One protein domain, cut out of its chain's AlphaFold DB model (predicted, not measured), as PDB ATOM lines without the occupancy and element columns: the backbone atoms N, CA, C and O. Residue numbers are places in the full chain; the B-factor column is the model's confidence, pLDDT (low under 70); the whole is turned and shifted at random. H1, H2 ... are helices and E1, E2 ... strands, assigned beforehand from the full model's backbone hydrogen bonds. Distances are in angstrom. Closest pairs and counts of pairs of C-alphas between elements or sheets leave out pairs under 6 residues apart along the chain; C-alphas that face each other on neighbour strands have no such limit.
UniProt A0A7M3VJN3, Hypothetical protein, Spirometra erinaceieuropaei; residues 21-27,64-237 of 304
ATOM      1  N   ARG A  21      26.116  57.788 -53.375       59.66
ATOM      2  CA  ARG A  21      26.446  59.223 -53.315       59.66
ATOM      3  C   ARG A  21      26.148  59.839 -51.949       59.66
ATOM      4  O   ARG A  21      26.776  60.842 -51.616       59.66
ATOM      5  N   ASP A  22      25.252  59.227 -51.177       64.12
ATOM      6  CA  ASP A  22      24.859  59.645 -49.829       64.12
ATOM      7  C   ASP A  22      25.742  59.041 -48.726       64.12
ATOM      8  O   ASP A  22      25.689  59.489 -47.577       64.12
ATOM      9  N   CYS A  23      26.585  58.075 -49.109       72.38
ATOM     10  CA  CYS A  23      27.531  57.344 -48.275       72.38
ATOM     11  C   CYS A  23      28.975  57.555 -48.732       72.38
ATOM     12  O   CYS A  23      29.702  56.605 -49.029       72.38
ATOM     13  N   ARG A  24      29.425  58.814 -48.797       71.81
ATOM     14  CA  ARG A  24      30.772  59.092 -49.307       71.81
ATOM     15  C   ARG A  24      31.851  58.589 -48.341       71.81
ATOM     16  O   ARG A  24      31.749  58.815 -47.128       71.81
ATOM     17  N   PRO A  25      32.921  57.951 -48.850       68.56
ATOM     18  CA  PRO A  25      34.050  57.578 -48.015       68.56
ATOM     19  C   PRO A  25      34.719  58.836 -47.458       68.56
ATOM     20  O   PRO A  25      34.825  59.861 -48.134       68.56
ATOM     21  N   VAL A  26      35.213  58.751 -46.223       68.50
ATOM     22  CA  VAL A  26      36.023  59.828 -45.639       68.50
ATOM     23  C   VAL A  26      37.307  59.980 -46.472       68.50
ATOM     24  O   VAL A  26      37.987  58.964 -46.694       68.50
ATOM     25  N   PRO A  27      37.662  61.200 -46.931       69.38
ATOM     26  CA  PRO A  27      38.857  61.414 -47.736       69.38
ATOM     27  C   PRO A  27      40.115  60.943 -46.997       69.38
ATOM     28  O   PRO A  27      40.256  61.138 -45.792       69.38
ATOM     29  N   PRO A  64      31.792  70.429 -46.107       65.56
ATOM     30  CA  PRO A  64      30.399  70.185 -46.466       65.56
ATOM     31  C   PRO A  64      30.309  69.452 -47.808       65.56
ATOM     32  O   PRO A  64      31.058  69.753 -48.738       65.56
ATOM     33  N   LEU A  65      29.408  68.475 -47.907       63.00
ATOM     34  CA  LEU A  65      29.131  67.781 -49.162       63.00
ATOM     35  C   LEU A  65      27.988  68.491 -49.889       63.00
ATOM     36  O   LEU A  65      27.007  68.871 -49.259       63.00
ATOM     37  N   GLU A  66      28.085  68.611 -51.216       64.12
ATOM     38  CA  GLU A  66      26.981  69.112 -52.055       64.12
ATOM     39  C   GLU A  66      25.719  68.242 -51.933       64.12
ATOM     40  O   GLU A  66      24.605  68.737 -52.062       64.12
ATOM     41  N   ARG A  67      25.892  66.936 -51.680       59.38
ATOM     42  CA  ARG A  67      24.811  65.986 -51.401       59.38
ATOM     43  C   ARG A  67      25.335  64.809 -50.581       59.38
ATOM     44  O   ARG A  67      26.432  64.316 -50.859       59.38
ATOM     45  N   GLY A  68      24.533  64.345 -49.624       59.97
ATOM     46  CA  GLY A  68      24.843  63.170 -48.821       59.97
ATOM     47  C   GLY A  68      25.587  63.458 -47.522       59.97
ATOM     48  O   GLY A  68      25.753  64.601 -47.101       59.97
ATOM     49  N   SER A  69      26.070  62.393 -46.889       62.03
ATOM     50  CA  SER A  69      26.882  62.465 -45.676       62.03
ATOM     51  C   SER A  69      28.120  61.581 -45.816       62.03
ATOM     52  O   SER A  69      28.163  60.652 -46.626       62.03
ATOM     53  N   TYR A  70      29.158  61.855 -45.030       66.94
ATOM     54  CA  TYR A  70      30.246  60.892 -44.905       66.94
ATOM     55  C   TYR A  70      29.726  59.632 -44.213       66.94
ATOM     56  O   TYR A  70      28.925  59.728 -43.286       66.94
ATOM     57  N   ALA A  71      30.228  58.460 -44.606       64.56
ATOM     58  CA  ALA A  71      29.782  57.172 -44.063       64.56
ATOM     59  C   ALA A  71      29.880  57.058 -42.524       64.56
ATOM     60  O   ALA A  71      29.197  56.239 -41.923       64.56
ATOM     61  N   ILE A  72      30.699  57.894 -41.873       64.25
ATOM     62  CA  ILE A  72      30.802  57.980 -40.407       64.25
ATOM     63  C   ILE A  72      29.611  58.690 -39.738       64.25
ATOM     64  O   ILE A  72      29.421  58.549 -38.534       64.25
ATOM     65  N   HIS A  73      28.837  59.471 -40.493       69.44
ATOM     66  CA  HIS A  73      27.714  60.270 -39.995       69.44
ATOM     67  C   HIS A  73      26.352  59.639 -40.301       69.44
ATOM     68  O   HIS A  73      25.397  59.903 -39.576       69.44
ATOM     69  N   ASN A  74      26.255  58.799 -41.335       75.88
ATOM     70  CA  ASN A  74      25.038  58.055 -41.641       75.88
ATOM     71  C   ASN A  74      25.224  56.566 -41.307       75.88
ATOM     72  O   ASN A  74      25.963  55.865 -42.003       75.88
ATOM     73  N   PRO A  75      24.539  56.055 -40.269       78.06
ATOM     74  CA  PRO A  75      24.727  54.682 -39.814       78.06
ATOM     75  C   PRO A  75      24.281  53.633 -40.846       78.06
ATOM     76  O   PRO A  75      24.780  52.509 -40.821       78.06
ATOM     77  N   PHE A  76      23.415  53.995 -41.800       82.88
ATOM     78  CA  PHE A  76      22.991  53.111 -42.891       82.88
ATOM     79  C   PHE A  76      24.074  52.898 -43.961       82.88
ATOM     80  O   PHE A  76      23.904  52.049 -44.836       82.88
ATOM     81  N   CYS A  77      25.191  53.632 -43.901       78.19
ATOM     82  CA  CYS A  77      26.284  53.533 -44.868       78.19
ATOM     83  C   CYS A  77      27.275  52.403 -44.597       78.19
ATOM     84  O   CYS A  77      28.073  52.074 -45.470       78.19
ATOM     85  N   SER A  78      27.256  51.800 -43.408       79.94
ATOM     86  CA  SER A  78      28.166  50.694 -43.099       79.94
ATOM     87  C   SER A  78      27.832  49.473 -43.962       79.94
ATOM     88  O   SER A  78      26.701  48.999 -43.956       79.94
ATOM     89  N   GLU A  79      28.789  48.954 -44.731       73.69
ATOM     90  CA  GLU A  79      28.559  47.838 -45.663       73.69
ATOM     91  C   GLU A  79      28.121  46.552 -44.943       73.69
ATOM     92  O   GLU A  79      27.243  45.850 -45.432       73.69
ATOM     93  N   ASN A  80      28.622  46.304 -43.730       76.06
ATOM     94  CA  ASN A  80      28.451  45.034 -43.012       76.06
ATOM     95  C   ASN A  80      27.361  45.073 -41.927       76.06
ATOM     96  O   ASN A  80      27.547  44.535 -40.837       76.06
ATOM     97  N   VAL A  81      26.245  45.754 -42.186       84.81
ATOM     98  CA  VAL A  81      25.103  45.786 -41.259       84.81
ATOM     99  C   VAL A  81      24.156  44.643 -41.610       84.81
ATOM    100  O   VAL A  81      23.596  44.625 -42.705       84.81
ATOM    101  N   ASP A  82      23.985  43.696 -40.687       90.88
ATOM    102  CA  ASP A  82      22.987  42.635 -40.822       90.88
ATOM    103  C   ASP A  82      21.550  43.183 -40.743       90.88
ATOM    104  O   ASP A  82      21.308  44.315 -40.320       90.88
ATOM    105  N   VAL A  83      20.582  42.363 -41.146       93.69
ATOM    106  CA  VAL A  83      19.169  42.757 -41.215       93.69
ATOM    107  C   VAL A  83      18.599  43.197 -39.858       93.69
ATOM    108  O   VAL A  83      17.820  44.148 -39.796       93.69
ATOM    109  N   THR A  84      19.020  42.570 -38.756       94.31
ATOM    110  CA  THR A  84      18.547  42.894 -37.402       94.31
ATOM    111  C   THR A  84      19.041  44.264 -36.961       94.31
ATOM    112  O   THR A  84      18.269  45.087 -36.465       94.31
ATOM    113  N   ASN A  85      20.325  44.544 -37.156       91.75
ATOM    114  CA  ASN A  85      20.907  45.846 -36.871       91.75
ATOM    115  C   ASN A  85      20.332  46.917 -37.803       91.75
ATOM    116  O   ASN A  85      20.050  48.022 -37.350       91.75
ATOM    117  N   PHE A  86      20.078  46.587 -39.069       92.19
ATOM    118  CA  PHE A  86      19.473  47.511 -40.024       92.19
ATOM    119  C   PHE A  86      18.039  47.896 -39.630       92.19
ATOM    120  O   PHE A  86      17.688  49.077 -39.667       92.19
ATOM    121  N   LEU A  87      17.230  46.930 -39.175       94.75
ATOM    122  CA  LEU A  87      15.914  47.205 -38.593       94.75
ATOM    123  C   LEU A  87      16.037  48.098 -37.353       94.75
ATOM    124  O   LEU A  87      15.339  49.102 -37.260       94.75
ATOM    125  N   ASN A  88      16.961  47.791 -36.436       92.69
ATOM    126  CA  ASN A  88      17.176  48.610 -35.240       92.69
ATOM    127  C   ASN A  88      17.566  50.056 -35.574       92.69
ATOM    128  O   ASN A  88      17.075  50.973 -34.919       92.69
ATOM    129  N   LEU A  89      18.391  50.275 -36.607       91.25
ATOM    130  CA  LEU A  89      18.718  51.621 -37.086       91.25
ATOM    131  C   LEU A  89      17.466  52.400 -37.499       91.25
ATOM    132  O   LEU A  89      17.331  53.564 -37.123       91.25
ATOM    133  N   ASN A  90      16.536  51.757 -38.213       92.06
ATOM    134  CA  ASN A  90      15.239  52.357 -38.526       92.06
ATOM    135  C   ASN A  90      14.424  52.622 -37.246       92.06
ATOM    136  O   ASN A  90      13.842  53.692 -37.088       92.06
ATOM    137  N   SER A  91      14.433  51.689 -36.293       94.62
ATOM    138  CA  SER A  91      13.689  51.806 -35.035       94.62
ATOM    139  C   SER A  91      14.208  52.889 -34.084       94.62
ATOM    140  O   SER A  91      13.459  53.305 -33.206       94.62
ATOM    141  N   TYR A  92      15.453  53.362 -34.196       91.75
ATOM    142  CA  TYR A  92      15.959  54.446 -33.334       91.75
ATOM    143  C   TYR A  92      15.392  55.827 -33.688       91.75
ATOM    144  O   TYR A  92      15.486  56.750 -32.877       91.75
ATOM    145  N   VAL A  93      14.808  55.987 -34.875       88.12
ATOM    146  CA  VAL A  93      14.165  57.235 -35.299       88.12
ATOM    147  C   VAL A  93      12.772  57.337 -34.669       88.12
ATOM    148  O   VAL A  93      12.114  56.328 -34.419       88.12
ATOM    149  N   ASN A  94      12.327  58.563 -34.378       88.81
ATOM    150  CA  ASN A  94      10.960  58.791 -33.929       88.81
ATOM    151  C   ASN A  94       9.994  58.723 -35.123       88.81
ATOM    152  O   ASN A  94      10.042  59.582 -36.001       88.81
ATOM    153  N   HIS A  95       9.109  57.726 -35.102       93.19
ATOM    154  CA  HIS A  95       8.059  57.504 -36.102       93.19
ATOM    155  C   HIS A  95       6.642  57.685 -35.536       93.19
ATOM    156  O   HIS A  95       5.707  57.050 -36.018       93.19
ATOM    157  N   ASP A  96       6.471  58.503 -34.492       91.50
ATOM    158  CA  ASP A  96       5.192  58.701 -33.786       91.50
ATOM    159  C   ASP A  96       4.057  59.201 -34.688       91.50
ATOM    160  O   ASP A  96       2.887  58.919 -34.405       91.50
ATOM    161  N   ASP A  97       4.402  59.925 -35.753       88.12
ATOM    162  CA  ASP A  97       3.453  60.515 -36.700       88.12
ATOM    163  C   ASP A  97       2.898  59.495 -37.706       88.12
ATOM    164  O   ASP A  97       1.910  59.775 -38.382       88.12
ATOM    165  N   PHE A  98       3.500  58.304 -37.800       89.50
ATOM    166  CA  PHE A  98       3.165  57.302 -38.810       89.50
ATOM    167  C   PHE A  98       2.627  56.013 -38.186       89.50
ATOM    168  O   PHE A  98       3.040  55.584 -37.108       89.50
ATOM    169  N   CYS A  99       1.730  55.335 -38.907       92.75
ATOM    170  CA  CYS A  99       1.257  54.012 -38.499       92.75
ATOM    171  C   CYS A  99       2.371  52.962 -38.557       92.75
ATOM    172  O   CYS A  99       2.534  52.192 -37.610       92.75
ATOM    173  N   LEU A 100       3.145  52.974 -39.646       94.69
ATOM    174  CA  LEU A 100       4.327  52.148 -39.876       94.69
ATOM    175  C   LEU A 100       5.389  52.949 -40.628       94.69
ATOM    176  O   LEU A 100       5.055  53.811 -41.440       94.69
ATOM    177  N   ALA A 101       6.656  52.606 -40.412       93.94
ATOM    178  CA  ALA A 101       7.800  53.187 -41.105       93.94
ATOM    179  C   ALA A 101       8.727  52.092 -41.655       93.94
ATOM    180  O   ALA A 101       9.305  51.298 -40.910       93.94
ATOM    181  N   TYR A 102       8.896  52.058 -42.977       94.31
ATOM    182  CA  TYR A 102       9.697  51.046 -43.666       94.31
ATOM    183  C   TYR A 102      10.923  51.633 -44.344       94.31
ATOM    184  O   TYR A 102      10.872  52.725 -44.909       94.31
ATOM    185  N   VAL A 103      12.003  50.853 -44.356       90.88
ATOM    186  CA  VAL A 103      13.184  51.139 -45.175       90.88
ATOM    187  C   VAL A 103      13.318  50.076 -46.256       90.88
ATOM    188  O   VAL A 103      13.447  48.888 -45.965       90.88
ATOM    189  N   PHE A 104      13.332  50.518 -47.512       91.19
ATOM    190  CA  PHE A 104      13.716  49.680 -48.643       91.19
ATOM    191  C   PHE A 104      15.219  49.802 -48.886       91.19
ATOM    192  O   PHE A 104      15.773  50.901 -48.853       91.19
ATOM    193  N   THR A 105      15.894  48.681 -49.136       89.00
ATOM    194  CA  THR A 105      17.345  48.665 -49.359       89.00
ATOM    195  C   THR A 105      17.763  47.708 -50.472       89.00
ATOM    196  O   THR A 105      17.020  46.814 -50.871       89.00
ATOM    197  N   TYR A 106      18.979  47.872 -50.979       90.31
ATOM    198  CA  TYR A 106      19.579  47.013 -52.002       90.31
ATOM    199  C   TYR A 106      20.798  46.288 -51.414       90.31
ATOM    200  O   TYR A 106      21.918  46.422 -51.901       90.31
ATOM    201  N   ARG A 107      20.591  45.598 -50.286       89.38
ATOM    202  CA  ARG A 107      21.629  44.933 -49.494       89.38
ATOM    203  C   ARG A 107      21.371  43.442 -49.466       89.38
ATOM    204  O   ARG A 107      20.268  43.018 -49.161       89.38
ATOM    205  N   ASP A 108      22.408  42.667 -49.736       92.00
ATOM    206  CA  ASP A 108      22.319  41.216 -49.698       92.00
ATOM    207  C   ASP A 108      22.505  40.734 -48.256       92.00
ATOM    208  O   ASP A 108      23.623  40.699 -47.733       92.00
ATOM    209  N   PHE A 109      21.398  40.457 -47.568       93.50
ATOM    210  CA  PHE A 109      21.449  39.992 -46.188       93.50
ATOM    211  C   PHE A 109      21.799  38.501 -46.116       93.50
ATOM    212  O   PHE A 109      21.373  37.678 -46.927       93.50
ATOM    213  N   SER A 110      22.566  38.133 -45.089       92.19
ATOM    214  CA  SER A 110      22.997  36.752 -44.859       92.19
ATOM    215  C   SER A 110      21.815  35.787 -44.745       92.19
ATOM    216  O   SER A 110      20.814  36.113 -44.114       92.19
ATOM    217  N   GLY A 111      21.961  34.575 -45.283       90.31
ATOM    218  CA  GLY A 111      20.920  33.539 -45.215       90.31
ATOM    219  C   GLY A 111      19.759  33.749 -46.190       90.31
ATOM    220  O   GLY A 111      18.796  32.988 -46.160       90.31
ATOM    221  N   GLY A 112      19.852  34.751 -47.068       92.25
ATOM    222  CA  GLY A 112      18.833  35.061 -48.066       92.25
ATOM    223  C   GLY A 112      17.589  35.738 -47.493       92.25
ATOM    224  O   GLY A 112      16.495  35.599 -48.042       92.25
ATOM    225  N   THR A 113      17.742  36.438 -46.367       94.81
ATOM    226  CA  THR A 113      16.661  37.187 -45.727       94.81
ATOM    227  C   THR A 113      16.244  38.374 -46.591       94.81
ATOM    228  O   THR A 113      17.038  39.270 -46.863       94.81
ATOM    229  N   LEU A 114      14.972  38.405 -46.990       95.81
ATOM    230  CA  LEU A 114      14.420  39.466 -47.838       95.81
ATOM    231  C   LEU A 114      13.816  40.631 -47.047       95.81
ATOM    232  O   LEU A 114      13.675  41.727 -47.587       95.81
ATOM    233  N   GLY A 115      13.463  40.422 -45.786       96.19
ATOM    234  CA  GLY A 115      12.839  41.433 -44.948       96.19
ATOM    235  C   GLY A 115      12.892  41.063 -43.474       96.19
ATOM    236  O   GLY A 115      13.272  39.948 -43.113       96.19
ATOM    237  N   LEU A 116      12.598  42.047 -42.631       97.62
ATOM    238  CA  LEU A 116      12.405  41.851 -41.201       97.62
ATOM    239  C   LEU A 116      11.526  42.967 -40.642       97.62
ATOM    240  O   LEU A 116      11.744  44.148 -40.932       97.62
ATOM    241  N   ALA A 117      10.597  42.609 -39.766       98.12
ATOM    242  CA  ALA A 117       9.725  43.553 -39.091       98.12
ATOM    243  C   ALA A 117       9.478  43.172 -37.629       98.12
ATOM    244  O   ALA A 117       9.565  42.010 -37.232       98.12
ATOM    245  N   TRP A 118       9.147  44.173 -36.810       97.62
ATOM    246  CA  TRP A 118       8.693  43.929 -35.443       97.62
ATOM    247  C   TRP A 118       7.274  43.358 -35.445       97.62
ATOM    248  O   TRP A 118       6.331  44.013 -35.896       97.62
ATOM    249  N   VAL A 119       7.115  42.147 -34.919       96.94
ATOM    250  CA  VAL A 119       5.804  41.498 -34.815       96.94
ATOM    251  C   VAL A 119       4.974  42.195 -33.736       96.94
ATOM    252  O   VAL A 119       5.458  42.392 -32.623       96.94
ATOM    253  N   ALA A 120       3.735  42.569 -34.054       95.62
ATOM    254  CA  ALA A 120       2.824  43.128 -33.060       95.62
ATOM    255  C   ALA A 120       2.214  42.047 -32.165       95.62
ATOM    256  O   ALA A 120       1.762  41.005 -32.639       95.62
ATOM    257  N   GLU A 121       2.088  42.355 -30.878       89.69
ATOM    258  CA  GLU A 121       1.359  41.532 -29.916       89.69
ATOM    259  C   GLU A 121       0.219  42.343 -29.278       89.69
ATOM    260  O   GLU A 121       0.443  43.482 -28.857       89.69
ATOM    261  N   PRO A 122      -1.010  41.801 -29.164       84.19
ATOM    262  CA  PRO A 122      -2.097  42.489 -28.467       84.19
ATOM    263  C   PRO A 122      -1.723  42.807 -27.011       84.19
ATOM    264  O   PRO A 122      -1.467  41.903 -26.221       84.19
ATOM    265  N   GLY A 123      -1.698  44.094 -26.652       77.38
ATOM    266  CA  GLY A 123      -1.254  44.566 -25.335       77.38
ATOM    267  C   GLY A 123       0.264  44.512 -25.101       77.38
ATOM    268  O   GLY A 123       0.710  44.835 -24.000       77.38
ATOM    269  N   GLY A 124       1.045  44.109 -26.106       84.25
ATOM    270  CA  GLY A 124       2.505  44.055 -26.079       84.25
ATOM    271  C   GLY A 124       3.168  45.257 -26.759       84.25
ATOM    272  O   GLY A 124       2.609  46.351 -26.843       84.25
ATOM    273  N   SER A 125       4.404  45.058 -27.217       87.88
ATOM    274  CA  SER A 125       5.169  46.039 -27.997       87.88
ATOM    275  C   SER A 125       5.304  45.577 -29.446       87.88
ATOM    276  O   SER A 125       5.308  44.376 -29.697       87.88
ATOM    277  N   GLY A 126       5.494  46.510 -30.381       93.00
ATOM    278  CA  GLY A 126       5.748  46.175 -31.788       93.00
ATOM    279  C   GLY A 126       4.574  46.392 -32.740       93.00
ATOM    280  O   GLY A 126       3.410  46.321 -32.357       93.00
ATOM    281  N   GLY A 127       4.926  46.643 -34.003       95.38
ATOM    282  CA  GLY A 127       4.025  46.793 -35.138       95.38
ATOM    283  C   GLY A 127       3.171  48.060 -35.117       95.38
ATOM    284  O   GLY A 127       3.617  49.113 -34.663       95.38
ATOM    285  N   ILE A 128       1.981  47.987 -35.713       95.44
ATOM    286  CA  ILE A 128       1.170  49.172 -36.032       95.44
ATOM    287  C   ILE A 128       0.896  50.064 -34.815       95.44
ATOM    288  O   ILE A 128       0.561  49.590 -33.731       95.44
ATOM    289  N   CYS A 129       0.974  51.377 -35.033       94.31
ATOM    290  CA  CYS A 129       0.659  52.403 -34.035       94.31
ATOM    291  C   CYS A 129       1.520  52.381 -32.756       94.31
ATOM    292  O   CYS A 129       1.141  52.969 -31.738       94.31
ATOM    293  N   GLU A 130       2.683  51.730 -32.788       94.62
ATOM    294  CA  GLU A 130       3.623  51.759 -31.673       94.62
ATOM    295  C   GLU A 130       4.330  53.121 -31.561       94.62
ATOM    296  O   GLU A 130       4.892  53.631 -32.531       94.62
ATOM    297  N   LYS A 131       4.353  53.685 -30.347       93.31
ATOM    298  CA  LYS A 131       4.982  54.983 -30.045       93.31
ATOM    299  C   LYS A 131       6.449  54.870 -29.624       93.31
ATOM    300  O   LYS A 131       6.878  53.872 -29.042       93.31
ATOM    301  N   HIS A 132       7.199  55.943 -29.849       95.12
ATOM    302  CA  HIS A 132       8.621  56.080 -29.577       95.12
ATOM    303  C   HIS A 132       8.916  56.179 -28.073       95.12
ATOM    304  O   HIS A 132       8.840  57.248 -27.445       95.12
ATOM    305  N   ARG A 133       9.315  55.059 -27.466       93.81
ATOM    306  CA  ARG A 133       9.497  54.946 -26.010       93.81
ATOM    307  C   ARG A 133      10.831  54.330 -25.615       93.81
ATOM    308  O   ARG A 133      11.513  53.710 -26.422       93.81
ATOM    309  N   LEU A 134      11.211  54.531 -24.354       93.94
ATOM    310  CA  LEU A 134      12.383  53.893 -23.754       93.94
ATOM    311  C   LEU A 134      12.141  52.387 -23.610       93.94
ATOM    312  O   LEU A 134      11.126  51.967 -23.059       93.94
ATOM    313  N   MET A 135      13.095  51.591 -24.077       89.31
ATOM    314  CA  MET A 135      13.073  50.134 -24.023       89.31
ATOM    315  C   MET A 135      14.393  49.617 -23.462       89.31
ATOM    316  O   MET A 135      15.448  50.221 -23.673       89.31
ATOM    317  N   ARG A 136      14.338  48.498 -22.736       88.06
ATOM    318  CA  ARG A 136      15.531  47.867 -22.171       88.06
ATOM    319  C   ARG A 136      16.178  46.953 -23.207       88.06
ATOM    320  O   ARG A 136      15.550  46.011 -23.674       88.06
ATOM    321  N   GLU A 137      17.443  47.204 -23.514       84.38
ATOM    322  CA  GLU A 137      18.273  46.398 -24.406       84.38
ATOM    323  C   GLU A 137      19.531  45.967 -23.641       84.38
ATOM    324  O   GLU A 137      20.475  46.735 -23.444       84.38
ATOM    325  N   GLY A 138      19.505  44.740 -23.113       83.12
ATOM    326  CA  GLY A 138      20.539  44.254 -22.199       83.12
ATOM    327  C   GLY A 138      20.636  45.123 -20.940       83.12
ATOM    328  O   GLY A 138      19.680  45.228 -20.169       83.12
ATOM    329  N   SER A 139      21.801  45.740 -20.724       85.56
ATOM    330  CA  SER A 139      22.062  46.649 -19.601       85.56
ATOM    331  C   SER A 139      21.759  48.120 -19.905       85.56
ATOM    332  O   SER A 139      21.964  48.966 -19.036       85.56
ATOM    333  N   GLN A 140      21.334  48.449 -21.127       86.06
ATOM    334  CA  GLN A 140      21.092  49.822 -21.562       86.06
ATOM    335  C   GLN A 140      19.602  50.086 -21.769       86.06
ATOM    336  O   GLN A 140      18.816  49.173 -22.029       86.06
ATOM    337  N   THR A 141      19.221  51.357 -21.672       90.12
ATOM    338  CA  THR A 141      17.881  51.824 -22.029       90.12
ATOM    339  C   THR A 141      18.003  52.742 -23.234       90.12
ATOM    340  O   THR A 141      18.707  53.749 -23.178       90.12
ATOM    341  N   VAL A 142      17.317  52.395 -24.316       91.75
ATOM    342  CA  VAL A 142      17.363  53.108 -25.598       91.75
ATOM    343  C   VAL A 142      15.950  53.465 -26.034       91.75
ATOM    344  O   VAL A 142      15.019  52.699 -25.790       91.75
ATOM    345  N   ARG A 143      15.755  54.637 -26.647       93.06
ATOM    346  CA  ARG A 143      14.450  54.971 -27.231       93.06
ATOM    347  C   ARG A 143      14.302  54.290 -28.586       93.06
ATOM    348  O   ARG A 143      15.217  54.367 -29.402       93.06
ATOM    349  N   LYS A 144      13.167  53.625 -28.803       94.75
ATOM    350  CA  LYS A 144      12.837  52.946 -30.056       94.75
ATOM    351  C   LYS A 144      11.368  53.135 -30.431       94.75
ATOM    352  O   LYS A 144      10.498  53.221 -29.566       94.75
ATOM    353  N   SER A 145      11.130  53.141 -31.735       95.81
ATOM    354  CA  SER A 145       9.850  53.021 -32.423       95.81
ATOM    355  C   SER A 145       9.775  51.635 -33.067       95.81
ATOM    356  O   SER A 145      10.481  51.354 -34.039       95.81
ATOM    357  N   LEU A 146       8.948  50.743 -32.514       96.81
ATOM    358  CA  LEU A 146       8.810  49.372 -33.032       96.81
ATOM    359  C   LEU A 146       7.696  49.225 -34.082       96.81
ATOM    360  O   LEU A 146       7.362  48.113 -34.470       96.81
ATOM    361  N   ASN A 147       7.157  50.329 -34.596       96.75
ATOM    362  CA  ASN A 147       6.291  50.365 -35.777       96.75
ATOM    363  C   ASN A 147       7.112  50.333 -37.078       96.75
ATOM    364  O   ASN A 147       6.837  51.070 -38.022       96.75
ATOM    365  N   THR A 148       8.165  49.513 -37.117       96.81
ATOM    366  CA  THR A 148       9.183  49.544 -38.173       96.81
ATOM    367  C   THR A 148       9.390  48.199 -38.862       96.81
ATOM    368  O   THR A 148       9.171  47.133 -38.276       96.81
ATOM    369  N   GLY A 149       9.843  48.273 -40.115       96.94
ATOM    370  CA  GLY A 149      10.258  47.134 -40.928       96.94
ATOM    371  C   GLY A 149      11.352  47.501 -41.935       96.94
ATOM    372  O   GLY A 149      11.630  48.680 -42.187       96.94
ATOM    373  N   VAL A 150      11.994  46.485 -42.502       95.62
ATOM    374  CA  VAL A 150      12.966  46.596 -43.596       95.62
ATOM    375  C   VAL A 150      12.649  45.558 -44.665       95.62
ATOM    376  O   VAL A 150      12.309  44.424 -44.347       95.62
ATOM    377  N   VAL A 151      12.791  45.943 -45.933       95.88
ATOM    378  CA  VAL A 151      12.710  45.032 -47.084       95.88
ATOM    379  C   VAL A 151      13.903  45.281 -47.994       95.88
ATOM    380  O   VAL A 151      14.243  46.431 -48.283       95.88
ATOM    381  N   THR A 152      14.537  44.217 -48.482       93.88
ATOM    382  CA  THR A 152      15.560  44.315 -49.518       93.88
ATOM    383  C   THR A 152      15.079  43.863 -50.894       93.88
ATOM    384  O   THR A 152      14.232  42.988 -51.047       93.88
ATOM    385  N   LEU A 153      15.637  44.503 -51.922       94.06
ATOM    386  CA  LEU A 153      15.404  44.224 -53.336       94.06
ATOM    387  C   LEU A 153      16.555  43.414 -53.971       94.06
ATOM    388  O   LEU A 153      16.600  43.282 -55.197       94.06
ATOM    389  N   LEU A 154      17.485  42.894 -53.161       93.69
ATOM    390  CA  LEU A 154      18.654  42.114 -53.578       93.69
ATOM    391  C   LEU A 154      18.736  40.821 -52.757       93.69
ATOM    392  O   LEU A 154      18.546  40.855 -51.547       93.69
ATOM    393  N   ASN A 155      19.024  39.695 -53.408       95.00
ATOM    394  CA  ASN A 155      19.234  38.413 -52.738       95.00
ATOM    395  C   ASN A 155      20.226  37.554 -53.524       95.00
ATOM    396  O   ASN A 155      20.047  37.377 -54.734       95.00
ATOM    397  N   TYR A 156      21.258  37.030 -52.864       94.12
ATOM    398  CA  TYR A 156      22.321  36.230 -53.488       94.12
ATOM    399  C   TYR A 156      22.890  36.896 -54.757       94.12
ATOM    400  O   TYR A 156      22.969  36.296 -55.833       94.12
ATOM    401  N   GLY A 157      23.210  38.187 -54.656       94.19
ATOM    402  CA  GLY A 157      23.739  39.013 -55.745       94.19
ATOM    403  C   GLY A 157      22.759  39.317 -56.886       94.19
ATOM    404  O   GLY A 157      23.141  39.985 -57.847       94.19
ATOM    405  N   THR A 158      21.504  38.869 -56.800       94.94
ATOM    406  CA  THR A 158      20.511  39.010 -57.873       94.94
ATOM    407  C   THR A 158      19.351  39.903 -57.451       94.94
ATOM    408  O   THR A 158      18.810  39.783 -56.351       94.94
ATOM    409  N   ARG A 159      18.944  40.811 -58.346       95.25
ATOM    410  CA  ARG A 159      17.779  41.672 -58.124       95.25
ATOM    411  C   ARG A 159      16.520  40.827 -57.945       95.25
ATOM    412  O   ARG A 159      16.182  40.018 -58.808       95.25
ATOM    413  N   VAL A 160      15.790  41.083 -56.870       94.06
ATOM    414  CA  VAL A 160      14.488  40.469 -56.610       94.06
ATOM    415  C   VAL A 160      13.442  41.095 -57.539       94.06
ATOM    416  O   VAL A 160      13.445  42.304 -57.783       94.06
ATOM    417  N   SER A 161      12.557  40.272 -58.107       93.44
ATOM    418  CA  SER A 161      11.505  40.768 -58.998       93.44
ATOM    419  C   SER A 161      10.480  41.606 -58.229       93.44
ATOM    420  O   SER A 161      10.203  41.337 -57.061       93.44
ATOM    421  N   MET A 162       9.855  42.584 -58.897       88.81
ATOM    422  CA  MET A 162       8.880  43.478 -58.252       88.81
ATOM    423  C   MET A 162       7.736  42.706 -57.581       88.81
ATOM    424  O   MET A 162       7.313  43.053 -56.484       88.81
ATOM    425  N   LYS A 163       7.281  41.621 -58.215       89.00
ATOM    426  CA  LYS A 163       6.241  40.745 -57.677       89.00
ATOM    427  C   LYS A 163       6.652  40.134 -56.335       89.00
ATOM    428  O   LYS A 163       5.880  40.184 -55.388       89.00
ATOM    429  N   ILE A 164       7.866  39.590 -56.239       93.75
ATOM    430  CA  ILE A 164       8.360  39.015 -54.984       93.75
ATOM    431  C   ILE A 164       8.594  40.109 -53.945       93.75
ATOM    432  O   ILE A 164       8.195  39.938 -52.803       93.75
ATOM    433  N   SER A 165       9.136  41.265 -54.338       93.75
ATOM    434  CA  SER A 165       9.320  42.404 -53.432       93.75
ATOM    435  C   SER A 165       8.007  42.893 -52.808       93.75
ATOM    436  O   SER A 165       7.978  43.201 -51.619       93.75
ATOM    437  N   GLN A 166       6.910  42.918 -53.573       91.69
ATOM    438  CA  GLN A 166       5.572  43.234 -53.056       91.69
ATOM    439  C   GLN A 166       5.078  42.184 -52.057       91.69
ATOM    440  O   GLN A 166       4.518  42.544 -51.025       91.69
ATOM    441  N   LEU A 167       5.302  40.898 -52.345       94.56
ATOM    442  CA  LEU A 167       4.920  39.809 -51.446       94.56
ATOM    443  C   LEU A 167       5.739  39.816 -50.152       94.56
ATOM    444  O   LEU A 167       5.162  39.673 -49.081       94.56
ATOM    445  N   THR A 168       7.050  40.049 -50.233       96.50
ATOM    446  CA  THR A 168       7.909  40.236 -49.058       96.50
ATOM    447  C   THR A 168       7.429  41.418 -48.229       96.50
ATOM    448  O   THR A 168       7.248  41.288 -47.028       96.50
ATOM    449  N   PHE A 169       7.155  42.565 -48.853       95.75
ATOM    450  CA  PHE A 169       6.642  43.716 -48.116       95.75
ATOM    451  C   PHE A 169       5.301  43.413 -47.433       95.75
ATOM    452  O   PHE A 169       5.133  43.724 -46.257       95.75
ATOM    453  N   ALA A 170       4.379  42.731 -48.120       95.50
ATOM    454  CA  ALA A 170       3.116  42.295 -47.527       95.50
ATOM    455  C   ALA A 170       3.308  41.306 -46.359       95.50
ATOM    456  O   ALA A 170       2.564  41.381 -45.382       95.50
ATOM    457  N   HIS A 171       4.302  40.416 -46.437       97.81
ATOM    458  CA  HIS A 171       4.677  39.496 -45.358       97.81
ATOM    459  C   HIS A 171       5.141  40.256 -44.109       97.81
ATOM    460  O   HIS A 171       4.587  40.070 -43.025       97.81
ATOM    461  N   GLU A 172       6.086  41.185 -44.269       97.88
ATOM    462  CA  GLU A 172       6.587  42.006 -43.160       97.88
ATOM    463  C   GLU A 172       5.477  42.874 -42.541       97.88
ATOM    464  O   GLU A 172       5.354  43.001 -41.319       97.88
ATOM    465  N   MET A 173       4.590  43.426 -43.374       96.19
ATOM    466  CA  MET A 173       3.419  44.159 -42.887       96.19
ATOM    467  C   MET A 173       2.440  43.248 -42.142       96.19
ATOM    468  O   MET A 173       1.834  43.679 -41.161       96.19
ATOM    469  N   GLY A 174       2.301  41.991 -42.567       97.06
ATOM    470  CA  GLY A 174       1.539  40.970 -41.854       97.06
ATOM    471  C   GLY A 174       2.057  40.769 -40.429       97.06
ATOM    472  O   GLY A 174       1.261  40.772 -39.488       97.06
ATOM    473  N   HIS A 175       3.379  40.712 -40.246       98.19
ATOM    474  CA  HIS A 175       4.004  40.694 -38.921       98.19
ATOM    475  C   HIS A 175       3.680  41.939 -38.096       98.19
ATOM    476  O   HIS A 175       3.262  41.821 -36.941       98.19
ATOM    477  N   ASN A 176       3.787  43.135 -38.677       97.88
ATOM    478  CA  ASN A 176       3.402  44.365 -37.975       97.88
ATOM    479  C   ASN A 176       1.909  44.426 -37.614       97.88
ATOM    480  O   ASN A 176       1.533  45.158 -36.700       97.88
ATOM    481  N   LEU A 177       1.063  43.676 -38.322       96.38
ATOM    482  CA  LEU A 177      -0.353  43.485 -38.008       96.38
ATOM    483  C   LEU A 177      -0.608  42.288 -37.075       96.38
ATOM    484  O   LEU A 177      -1.760  41.946 -36.810       96.38
ATOM    485  N   GLY A 178       0.444  41.670 -36.543       96.44
ATOM    486  CA  GLY A 178       0.377  40.626 -35.522       96.44
ATOM    487  C   GLY A 178       0.175  39.215 -36.063       96.44
ATOM    488  O   GLY A 178      -0.082  38.297 -35.283       96.44
ATOM    489  N   ALA A 179       0.286  39.006 -37.377       97.38
ATOM    490  CA  ALA A 179       0.331  37.662 -37.934       97.38
ATOM    491  C   ALA A 179       1.699  37.016 -37.666       97.38
ATOM    492  O   ALA A 179       2.750  37.609 -37.917       97.38
ATOM    493  N   LYS A 180       1.677  35.778 -37.175       96.31
ATOM    494  CA  LYS A 180       2.853  34.901 -37.115       96.31
ATOM    495  C   LYS A 180       2.977  34.097 -38.407       96.31
ATOM    496  O   LYS A 180       2.118  34.220 -39.285       96.31
ATOM    497  N   HIS A 181       4.031  33.296 -38.521       97.69
ATOM    498  CA  HIS A 181       4.173  32.397 -39.659       97.69
ATOM    499  C   HIS A 181       3.084  31.326 -39.652       97.69
ATOM    500  O   HIS A 181       2.699  30.837 -38.594       97.69
ATOM    501  N   ASP A 182       2.588  30.950 -40.832       97.44
ATOM    502  CA  ASP A 182       1.567  29.898 -40.956       97.44
ATOM    503  C   ASP A 182       2.088  28.537 -40.457       97.44
ATOM    504  O   ASP A 182       1.321  27.724 -39.939       97.44
ATOM    505  N   ASP A 183       3.406  28.330 -40.533       96.31
ATOM    506  CA  ASP A 183       4.135  27.186 -39.985       96.31
ATOM    507  C   ASP A 183       3.942  27.003 -38.468       96.31
ATOM    508  O   ASP A 183       3.916  25.867 -37.986       96.31
ATOM    509  N   ASP A 184       3.745  28.096 -37.718       95.44
ATOM    510  CA  ASP A 184       3.501  28.058 -36.267       95.44
ATOM    511  C   ASP A 184       2.123  27.466 -35.921       95.44
ATOM    512  O   ASP A 184       1.896  27.049 -34.786       95.44
ATOM    513  N   PHE A 185       1.212  27.396 -36.898       93.62
ATOM    514  CA  PHE A 185      -0.152  26.877 -36.756       93.62
ATOM    515  C   PHE A 185      -0.333  25.510 -37.427       93.62
ATOM    516  O   PHE A 185      -1.457  25.078 -37.683       93.62
ATOM    517  N   LYS A 186       0.762  24.807 -37.742       91.25
ATOM    518  CA  LYS A 186       0.699  23.515 -38.445       91.25
ATOM    519  C   LYS A 186      -0.045  22.420 -37.666       91.25
ATOM    520  O   LYS A 186      -0.604  21.525 -38.292       91.25
ATOM    521  N   GLU A 187      -0.046  22.507 -36.334       92.81
ATOM    522  CA  GLU A 187      -0.711  21.561 -35.423       92.81
ATOM    523  C   GLU A 187      -2.155  21.984 -35.068       92.81
ATOM    524  O   GLU A 187      -2.872  21.231 -34.406       92.81
ATOM    525  N   ASP A 188      -2.596  23.175 -35.493       90.75
ATOM    526  CA  ASP A 188      -3.962  23.655 -35.258       90.75
ATOM    527  C   ASP A 188      -4.967  22.921 -36.158       90.75
ATOM    528  O   ASP A 188      -4.629  22.396 -37.223       90.75
ATOM    529  N   PHE A 189      -6.244  22.907 -35.757       86.50
ATOM    530  CA  PHE A 189      -7.315  22.292 -36.540       86.50
ATOM    531  C   PHE A 189      -8.470  23.278 -36.811       86.50
ATOM    532  O   PHE A 189      -9.188  23.637 -35.873       86.50
ATOM    533  N   PRO A 190      -8.701  23.693 -38.076       86.31
ATOM    534  CA  PRO A 190      -7.930  23.345 -39.276       86.31
ATOM    535  C   PRO A 190      -6.566  24.057 -39.334       86.31
ATOM    536  O   PRO A 190      -6.462  25.221 -38.954       86.31
ATOM    537  N   SER A 191      -5.556  23.366 -39.869       90.38
ATOM    538  CA  SER A 191      -4.219  23.931 -40.089       90.38
ATOM    539  C   SER A 191      -4.246  24.983 -41.197       90.38
ATOM    540  O   SER A 191      -4.982  24.856 -42.181       90.38
ATOM    541  N   CYS A 192      -3.435  26.026 -41.033       93.94
ATOM    542  CA  CYS A 192      -3.275  27.096 -42.016       93.94
ATOM    543  C   CYS A 192      -2.044  26.939 -42.903       93.94
ATOM    544  O   CYS A 192      -1.878  27.736 -43.825       93.94
ATOM    545  N   LEU A 193      -1.219  25.920 -42.648       95.50
ATOM    546  CA  LEU A 193      -0.106  25.552 -43.507       95.50
ATOM    547  C   LEU A 193      -0.606  24.550 -44.561       95.50
ATOM    548  O   LEU A 193      -0.954  23.420 -44.202       95.50
ATOM    549  N   PRO A 194      -0.666  24.927 -45.851       94.31
ATOM    550  CA  PRO A 194      -1.045  23.996 -46.906       94.31
ATOM    551  C   PRO A 194      -0.078  22.811 -46.996       94.31
ATOM    552  O   PRO A 194       1.095  22.909 -46.633       94.31
ATOM    553  N   SER A 195      -0.554  21.680 -47.521       92.06
ATOM    554  CA  SER A 195       0.334  20.557 -47.835       92.06
ATOM    555  C   SER A 195       1.358  20.959 -48.899       92.06
ATOM    556  O   SER A 195       1.048  21.759 -49.781       92.06
ATOM    557  N   VAL A 196       2.537  20.336 -48.881       89.38
ATOM    558  CA  VAL A 196       3.628  20.608 -49.840       89.38
ATOM    559  C   VAL A 196       3.160  20.532 -51.303       89.38
ATOM    560  O   VAL A 196       3.562  21.357 -52.125       89.38
ATOM    561  N   ASP A 197       2.251  19.601 -51.607       92.75
ATOM    562  CA  ASP A 197       1.722  19.362 -52.955       92.75
ATOM    563  C   ASP A 197       0.461  20.180 -53.289       92.75
ATOM    564  O   ASP A 197      -0.181  19.937 -54.313       92.75
ATOM    565  N   ASP A 198       0.080  21.160 -52.458       94.44
ATOM    566  CA  ASP A 198      -1.092  21.988 -52.742       94.44
ATOM    567  C   ASP A 198      -0.860  22.807 -54.037       94.44
ATOM    568  O   ASP A 198       0.094  23.608 -54.127       94.44
ATOM    569  N   PRO A 199      -1.716  22.644 -55.069       95.69
ATOM    570  CA  PRO A 199      -1.574  23.370 -56.329       95.69
ATOM    571  C   PRO A 199      -1.747  24.885 -56.152       95.69
ATOM    572  O   PRO A 199      -1.191  25.660 -56.931       95.69
ATOM    573  N   LYS A 200      -2.465  25.323 -55.113       96.06
ATOM    574  CA  LYS A 200      -2.658  26.735 -54.765       96.06
ATOM    575  C   LYS A 200      -1.487  27.320 -53.986       96.06
ATOM    576  O   LYS A 200      -1.363  28.542 -53.935       96.06
ATOM    577  N   GLY A 201      -0.605  26.478 -53.446       95.50
ATOM    578  CA  GLY A 201       0.608  26.890 -52.743       95.50
ATOM    579  C   GLY A 201       0.367  27.493 -51.368       95.50
ATOM    580  O   GLY A 201      -0.749  27.494 -50.857       95.50
ATOM    581  N   ASN A 202       1.436  28.035 -50.790       96.94
ATOM    582  CA  ASN A 202       1.403  28.648 -49.465       96.94
ATOM    583  C   ASN A 202       0.867  30.088 -49.492       96.94
ATOM    584  O   ASN A 202       0.826  30.736 -50.541       96.94
ATOM    585  N   TYR A 203       0.465  30.584 -48.326       97.50
ATOM    586  CA  TYR A 203      -0.039  31.943 -48.139       97.50
ATOM    587  C   TYR A 203       1.092  32.957 -47.910       97.50
ATOM    588  O   TYR A 203       2.263  32.589 -47.817       97.50
ATOM    589  N   ILE A 204       0.736  34.245 -47.827       97.50
ATOM    590  CA  ILE A 204       1.683  35.353 -47.615       97.50
ATOM    591  C   ILE A 204       2.573  35.124 -46.385       97.50
ATOM    592  O   ILE A 204       3.758  35.431 -46.450       97.50
ATOM    593  N   MET A 205       2.039  34.565 -45.292       98.00
ATOM    594  CA  MET A 205       2.769  34.383 -44.026       98.00
ATOM    595  C   MET A 205       3.528  33.055 -43.930       98.00
ATOM    596  O   MET A 205       3.909  32.641 -42.839       98.00
ATOM    597  N   PHE A 206       3.784  32.383 -45.047       97.44
ATOM    598  CA  PHE A 206       4.669  31.224 -45.061       97.44
ATOM    599  C   PHE A 206       6.100  31.617 -44.669       97.44
ATOM    600  O   PHE A 206       6.619  32.611 -45.177       97.44
ATOM    601  N   ALA A 207       6.752  30.842 -43.798       95.12
ATOM    602  CA  ALA A 207       8.066  31.194 -43.247       95.12
ATOM    603  C   ALA A 207       9.209  31.195 -44.282       95.12
ATOM    604  O   ALA A 207      10.288  31.722 -44.019       95.12
ATOM    605  N   SER A 208       9.002  30.581 -45.452       91.31
ATOM    606  CA  SER A 208      10.004  30.507 -46.523       91.31
ATOM    607  C   SER A 208       9.592  31.297 -47.763       91.31
ATOM    608  O   SER A 208       8.416  31.560 -48.009       91.31
ATOM    609  N   ALA A 209      10.578  31.642 -48.593       80.88
ATOM    610  CA  ALA A 209      10.342  32.352 -49.845       80.88
ATOM    611  C   ALA A 209       9.382  31.581 -50.772       80.88
ATOM    612  O   ALA A 209       9.465  30.359 -50.912       80.88
ATOM    613  N   THR A 210       8.494  32.315 -51.445       86.00
ATOM    614  CA  THR A 210       7.553  31.768 -52.431       86.00
ATOM    615  C   THR A 210       7.888  32.271 -53.837       86.00
ATOM    616  O   THR A 210       8.472  33.339 -54.003       86.00
ATOM    617  N   GLY A 211       7.511  31.506 -54.868       84.75
ATOM    618  CA  GLY A 211       7.634  31.932 -56.273       84.75
ATOM    619  C   GLY A 211       6.625  33.017 -56.675       84.75
ATOM    620  O   GLY A 211       6.762  33.655 -57.722       84.75
ATOM    621  N   GLY A 212       5.611  33.251 -55.836       89.62
ATOM    622  CA  GLY A 212       4.557  34.240 -56.037       89.62
ATOM    623  C   GLY A 212       3.545  33.879 -57.128       89.62
ATOM    624  O   GLY A 212       2.598  34.625 -57.359       89.62
ATOM    625  N   ASP A 213       3.748  32.794 -57.863       92.38
ATOM    626  CA  ASP A 213       2.980  32.351 -59.027       92.38
ATOM    627  C   ASP A 213       1.682  31.621 -58.679       92.38
ATOM    628  O   ASP A 213       0.775  31.580 -59.511       92.38
ATOM    629  N   LYS A 214       1.563  31.104 -57.454       95.00
ATOM    630  CA  LYS A 214       0.408  30.308 -57.039       95.00
ATOM    631  C   LYS A 214      -0.729  31.156 -56.452       95.00
ATOM    632  O   LYS A 214      -0.516  32.256 -55.943       95.00
ATOM    633  N   GLU A 215      -1.946  30.609 -56.496       94.38
ATOM    634  CA  GLU A 215      -3.196  31.289 -56.108       94.38
ATOM    635  C   GLU A 215      -3.193  31.833 -54.669       94.38
ATOM    636  O   GLU A 215      -3.798  32.870 -54.409       94.38
ATOM    637  N   ASN A 216      -2.552  31.147 -53.720       96.25
ATOM    638  CA  ASN A 216      -2.532  31.566 -52.319       96.25
ATOM    639  C   ASN A 216      -1.431  32.586 -52.013       96.25
ATOM    640  O   ASN A 216      -1.513  33.260 -50.990       96.25
ATOM    641  N   ASN A 217      -0.432  32.760 -52.886       95.06
ATOM    642  CA  ASN A 217       0.715  33.620 -52.585       95.06
ATOM    643  C   ASN A 217       0.331  35.101 -52.439       95.06
ATOM    644  O   ASN A 217       1.086  35.854 -51.842       95.06
ATOM    645  N   ASN A 218      -0.831  35.523 -52.946       91.62
ATOM    646  CA  ASN A 218      -1.370  36.876 -52.782       91.62
ATOM    647  C   ASN A 218      -2.509  36.960 -51.745       91.62
ATOM    648  O   ASN A 218      -3.269  37.931 -51.747       91.62
ATOM    649  N   LYS A 219      -2.652  35.950 -50.876       94.38
ATOM    650  CA  LYS A 219      -3.695  35.875 -49.846       94.38
ATOM    651  C   LYS A 219      -3.077  35.621 -48.475       94.38
ATOM    652  O   LYS A 219      -2.101  34.889 -48.336       94.38
ATOM    653  N   PHE A 220      -3.698  36.187 -47.450       96.50
ATOM    654  CA  PHE A 220      -3.471  35.767 -46.071       96.50
ATOM    655  C   PHE A 220      -4.246  34.477 -45.782       96.50
ATOM    656  O   PHE A 220      -5.351  34.293 -46.300       96.50
ATOM    657  N   SER A 221      -3.683  33.602 -44.945       97.00
ATOM    658  CA  SER A 221      -4.393  32.424 -44.447       97.00
ATOM    659  C   SER A 221      -5.474  32.841 -43.438       97.00
ATOM    660  O   SER A 221      -5.478  33.965 -42.922       97.00
ATOM    661  N   ASN A 222      -6.376  31.924 -43.085       95.44
ATOM    662  CA  ASN A 222      -7.356  32.193 -42.029       95.44
ATOM    663  C   ASN A 222      -6.694  32.457 -40.662       95.44
ATOM    664  O   ASN A 222      -7.213  33.256 -39.884       95.44
ATOM    665  N   CYS A 223      -5.542  31.846 -40.367       96.75
ATOM    666  CA  CYS A 223      -4.815  32.063 -39.113       96.75
ATOM    667  C   CYS A 223      -4.191  33.457 -39.074       96.75
ATOM    668  O   CYS A 223      -4.312  34.158 -38.060       96.75
ATOM    669  N   SER A 224      -3.605  33.904 -40.191       96.88
ATOM    670  CA  SER A 224      -3.097  35.270 -40.302       96.88
ATOM    671  C   SER A 224      -4.244  36.279 -40.163       96.88
ATOM    672  O   SER A 224      -4.163  37.179 -39.332       96.88
ATOM    673  N   LEU A 225      -5.354  36.092 -40.893       95.06
ATOM    674  CA  LEU A 225      -6.526  36.981 -40.828       95.06
ATOM    675  C   LEU A 225      -7.112  37.078 -39.414       95.06
ATOM    676  O   LEU A 225      -7.429  38.174 -38.953       95.06
ATOM    677  N   ASN A 226      -7.216  35.955 -38.702       94.44
ATOM    678  CA  ASN A 226      -7.691  35.933 -37.321       94.44
ATOM    679  C   ASN A 226      -6.757  36.704 -36.379       94.44
ATOM    680  O   ASN A 226      -7.232  37.436 -35.509       94.44
ATOM    681  N   SER A 227      -5.443  36.560 -36.551       95.06
ATOM    682  CA  SER A 227      -4.446  37.279 -35.747       95.06
ATOM    683  C   SER A 227      -4.515  38.788 -35.993       95.06
ATOM    684  O   SER A 227      -4.617  39.566 -35.043       95.06
ATOM    685  N   ILE A 228      -4.604  39.188 -37.265       95.00
ATOM    686  CA  ILE A 228      -4.762  40.586 -37.683       95.00
ATOM    687  C   ILE A 228      -6.053  41.181 -37.113       95.00
ATOM    688  O   ILE A 228      -6.037  42.255 -36.513       95.00
ATOM    689  N   ALA A 229      -7.182  40.477 -37.233       93.19
ATOM    690  CA  ALA A 229      -8.465  40.947 -36.711       93.19
ATOM    691  C   ALA A 229      -8.438  41.148 -35.185       93.19
ATOM    692  O   ALA A 229      -8.993  42.129 -34.675       93.19
ATOM    693  N   ARG A 230      -7.768  40.248 -34.450       93.75
ATOM    694  CA  ARG A 230      -7.576  40.368 -32.995       93.75
ATOM    695  C   ARG A 230      -6.752  41.604 -32.643       93.75
ATOM    696  O   ARG A 230      -7.175  42.363 -31.771       93.75
ATOM    697  N   LEU A 231      -5.634  41.835 -33.333       94.38
ATOM    698  CA  LEU A 231      -4.812  43.024 -33.104       94.38
ATOM    699  C   LEU A 231      -5.584  44.306 -33.426       94.38
ATOM    700  O   LEU A 231      -5.639  45.204 -32.590       94.38
ATOM    701  N   LEU A 232      -6.233  44.381 -34.590       92.12
ATOM    702  CA  LEU A 232      -7.002  45.564 -34.994       92.12
ATOM    703  C   LEU A 232      -8.118  45.882 -33.995       92.12
ATOM    704  O   LEU A 232      -8.319  47.041 -33.649       92.12
ATOM    705  N   THR A 233      -8.804  44.867 -33.463       91.31
ATOM    706  CA  THR A 233      -9.828  45.067 -32.422       91.31
ATOM    707  C   THR A 233      -9.255  45.723 -31.165       91.31
ATOM    708  O   THR A 233      -9.953  46.498 -30.507       91.31
ATOM    709  N   HIS A 234      -8.004  45.411 -30.821       91.06
ATOM    710  CA  HIS A 234      -7.305  46.006 -29.688       91.06
ATOM    711  C   HIS A 234      -6.831  47.430 -30.003       91.06
ATOM    712  O   HIS A 234      -7.162  48.359 -29.272       91.06
ATOM    713  N   VAL A 235      -6.128  47.619 -31.124       91.69
ATOM    714  CA  VAL A 235      -5.553  48.914 -31.520       91.69
ATOM    715  C   VAL A 235      -6.636  49.965 -31.750       91.69
ATOM    716  O   VAL A 235      -6.509  51.075 -31.248       91.69
ATOM    717  N   LEU A 236      -7.740  49.622 -32.420       90.44
ATOM    718  CA  LEU A 236      -8.828  50.570 -32.707       90.44
ATOM    719  C   LEU A 236      -9.565  51.063 -31.450       90.44
ATOM    720  O   LEU A 236     -10.267  52.069 -31.512       90.44
ATOM    721  N   LYS A 237      -9.429  50.353 -30.324       90.44
ATOM    722  CA  LYS A 237      -9.983  50.745 -29.018       90.44
ATOM    723  C   LYS A 237      -8.942  51.381 -28.094       90.44
ATOM    724  O   LYS A 237      -9.301  51.812 -27.004       90.44
TER     725      LYS A 237
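This is residues 21 to 27 and 64 to 237 of the 304 residues of the protein "Hypothetical protein" of Spirometra erinaceieuropaei (UniProt A0A7M3VJN3). With little regular structure, 65 of 181 printed residues in named elements, a small mixed sheet, E1 E5 E2, lies between H1 and H2, three layers. Beyond H2 lie H4, H3 and loop residues 186 to 221. The class is mixed, in order H1 E1 E2 E3 E4 E5 H2 H3 H4; the whole is compact, radius of gyration of the C-alphas 18.0 A, spans 60 by 41 by 28 A.

E1 is residues 101 to 105, E5 148 to 152, E2 115 to 117, H1 83 to 91 from (19.169, 42.757, -41.215), H2 162 to 176, 21.0 A, E3 133 to 137, E4 140 to 144, H3 182 to 185, H4 222 to 235, 19.8 A, to (-5.553, 48.914, -31.520).

E5 is parallel to E1, N 105 to O 151 2.9 A, and antiparallel to E2, N 150 to O 116 2.8 A. H1 and H2 are on opposite faces, heights 8.0 and 8.3 A. Hairpin E3 E4 has N 135 to O 142 at 2.8 A. H3 and H4 only just touch, 3 pairs within 8 A, closest C-alphas Asp 182 and Cys 223. H1, H2 and H4 have every O i to N i+4 pair within hydrogen-bond range; H3 is too short.

C-alphas 64 and 189 are farthest apart, 61.8 A. Residues 28 to 63 are cut out, gap 12.3 A. Links E2 to E3 and H3 to H4 are long. pLDDT is under 70 at 21 to 22, 25 to 27 and 64 to 73.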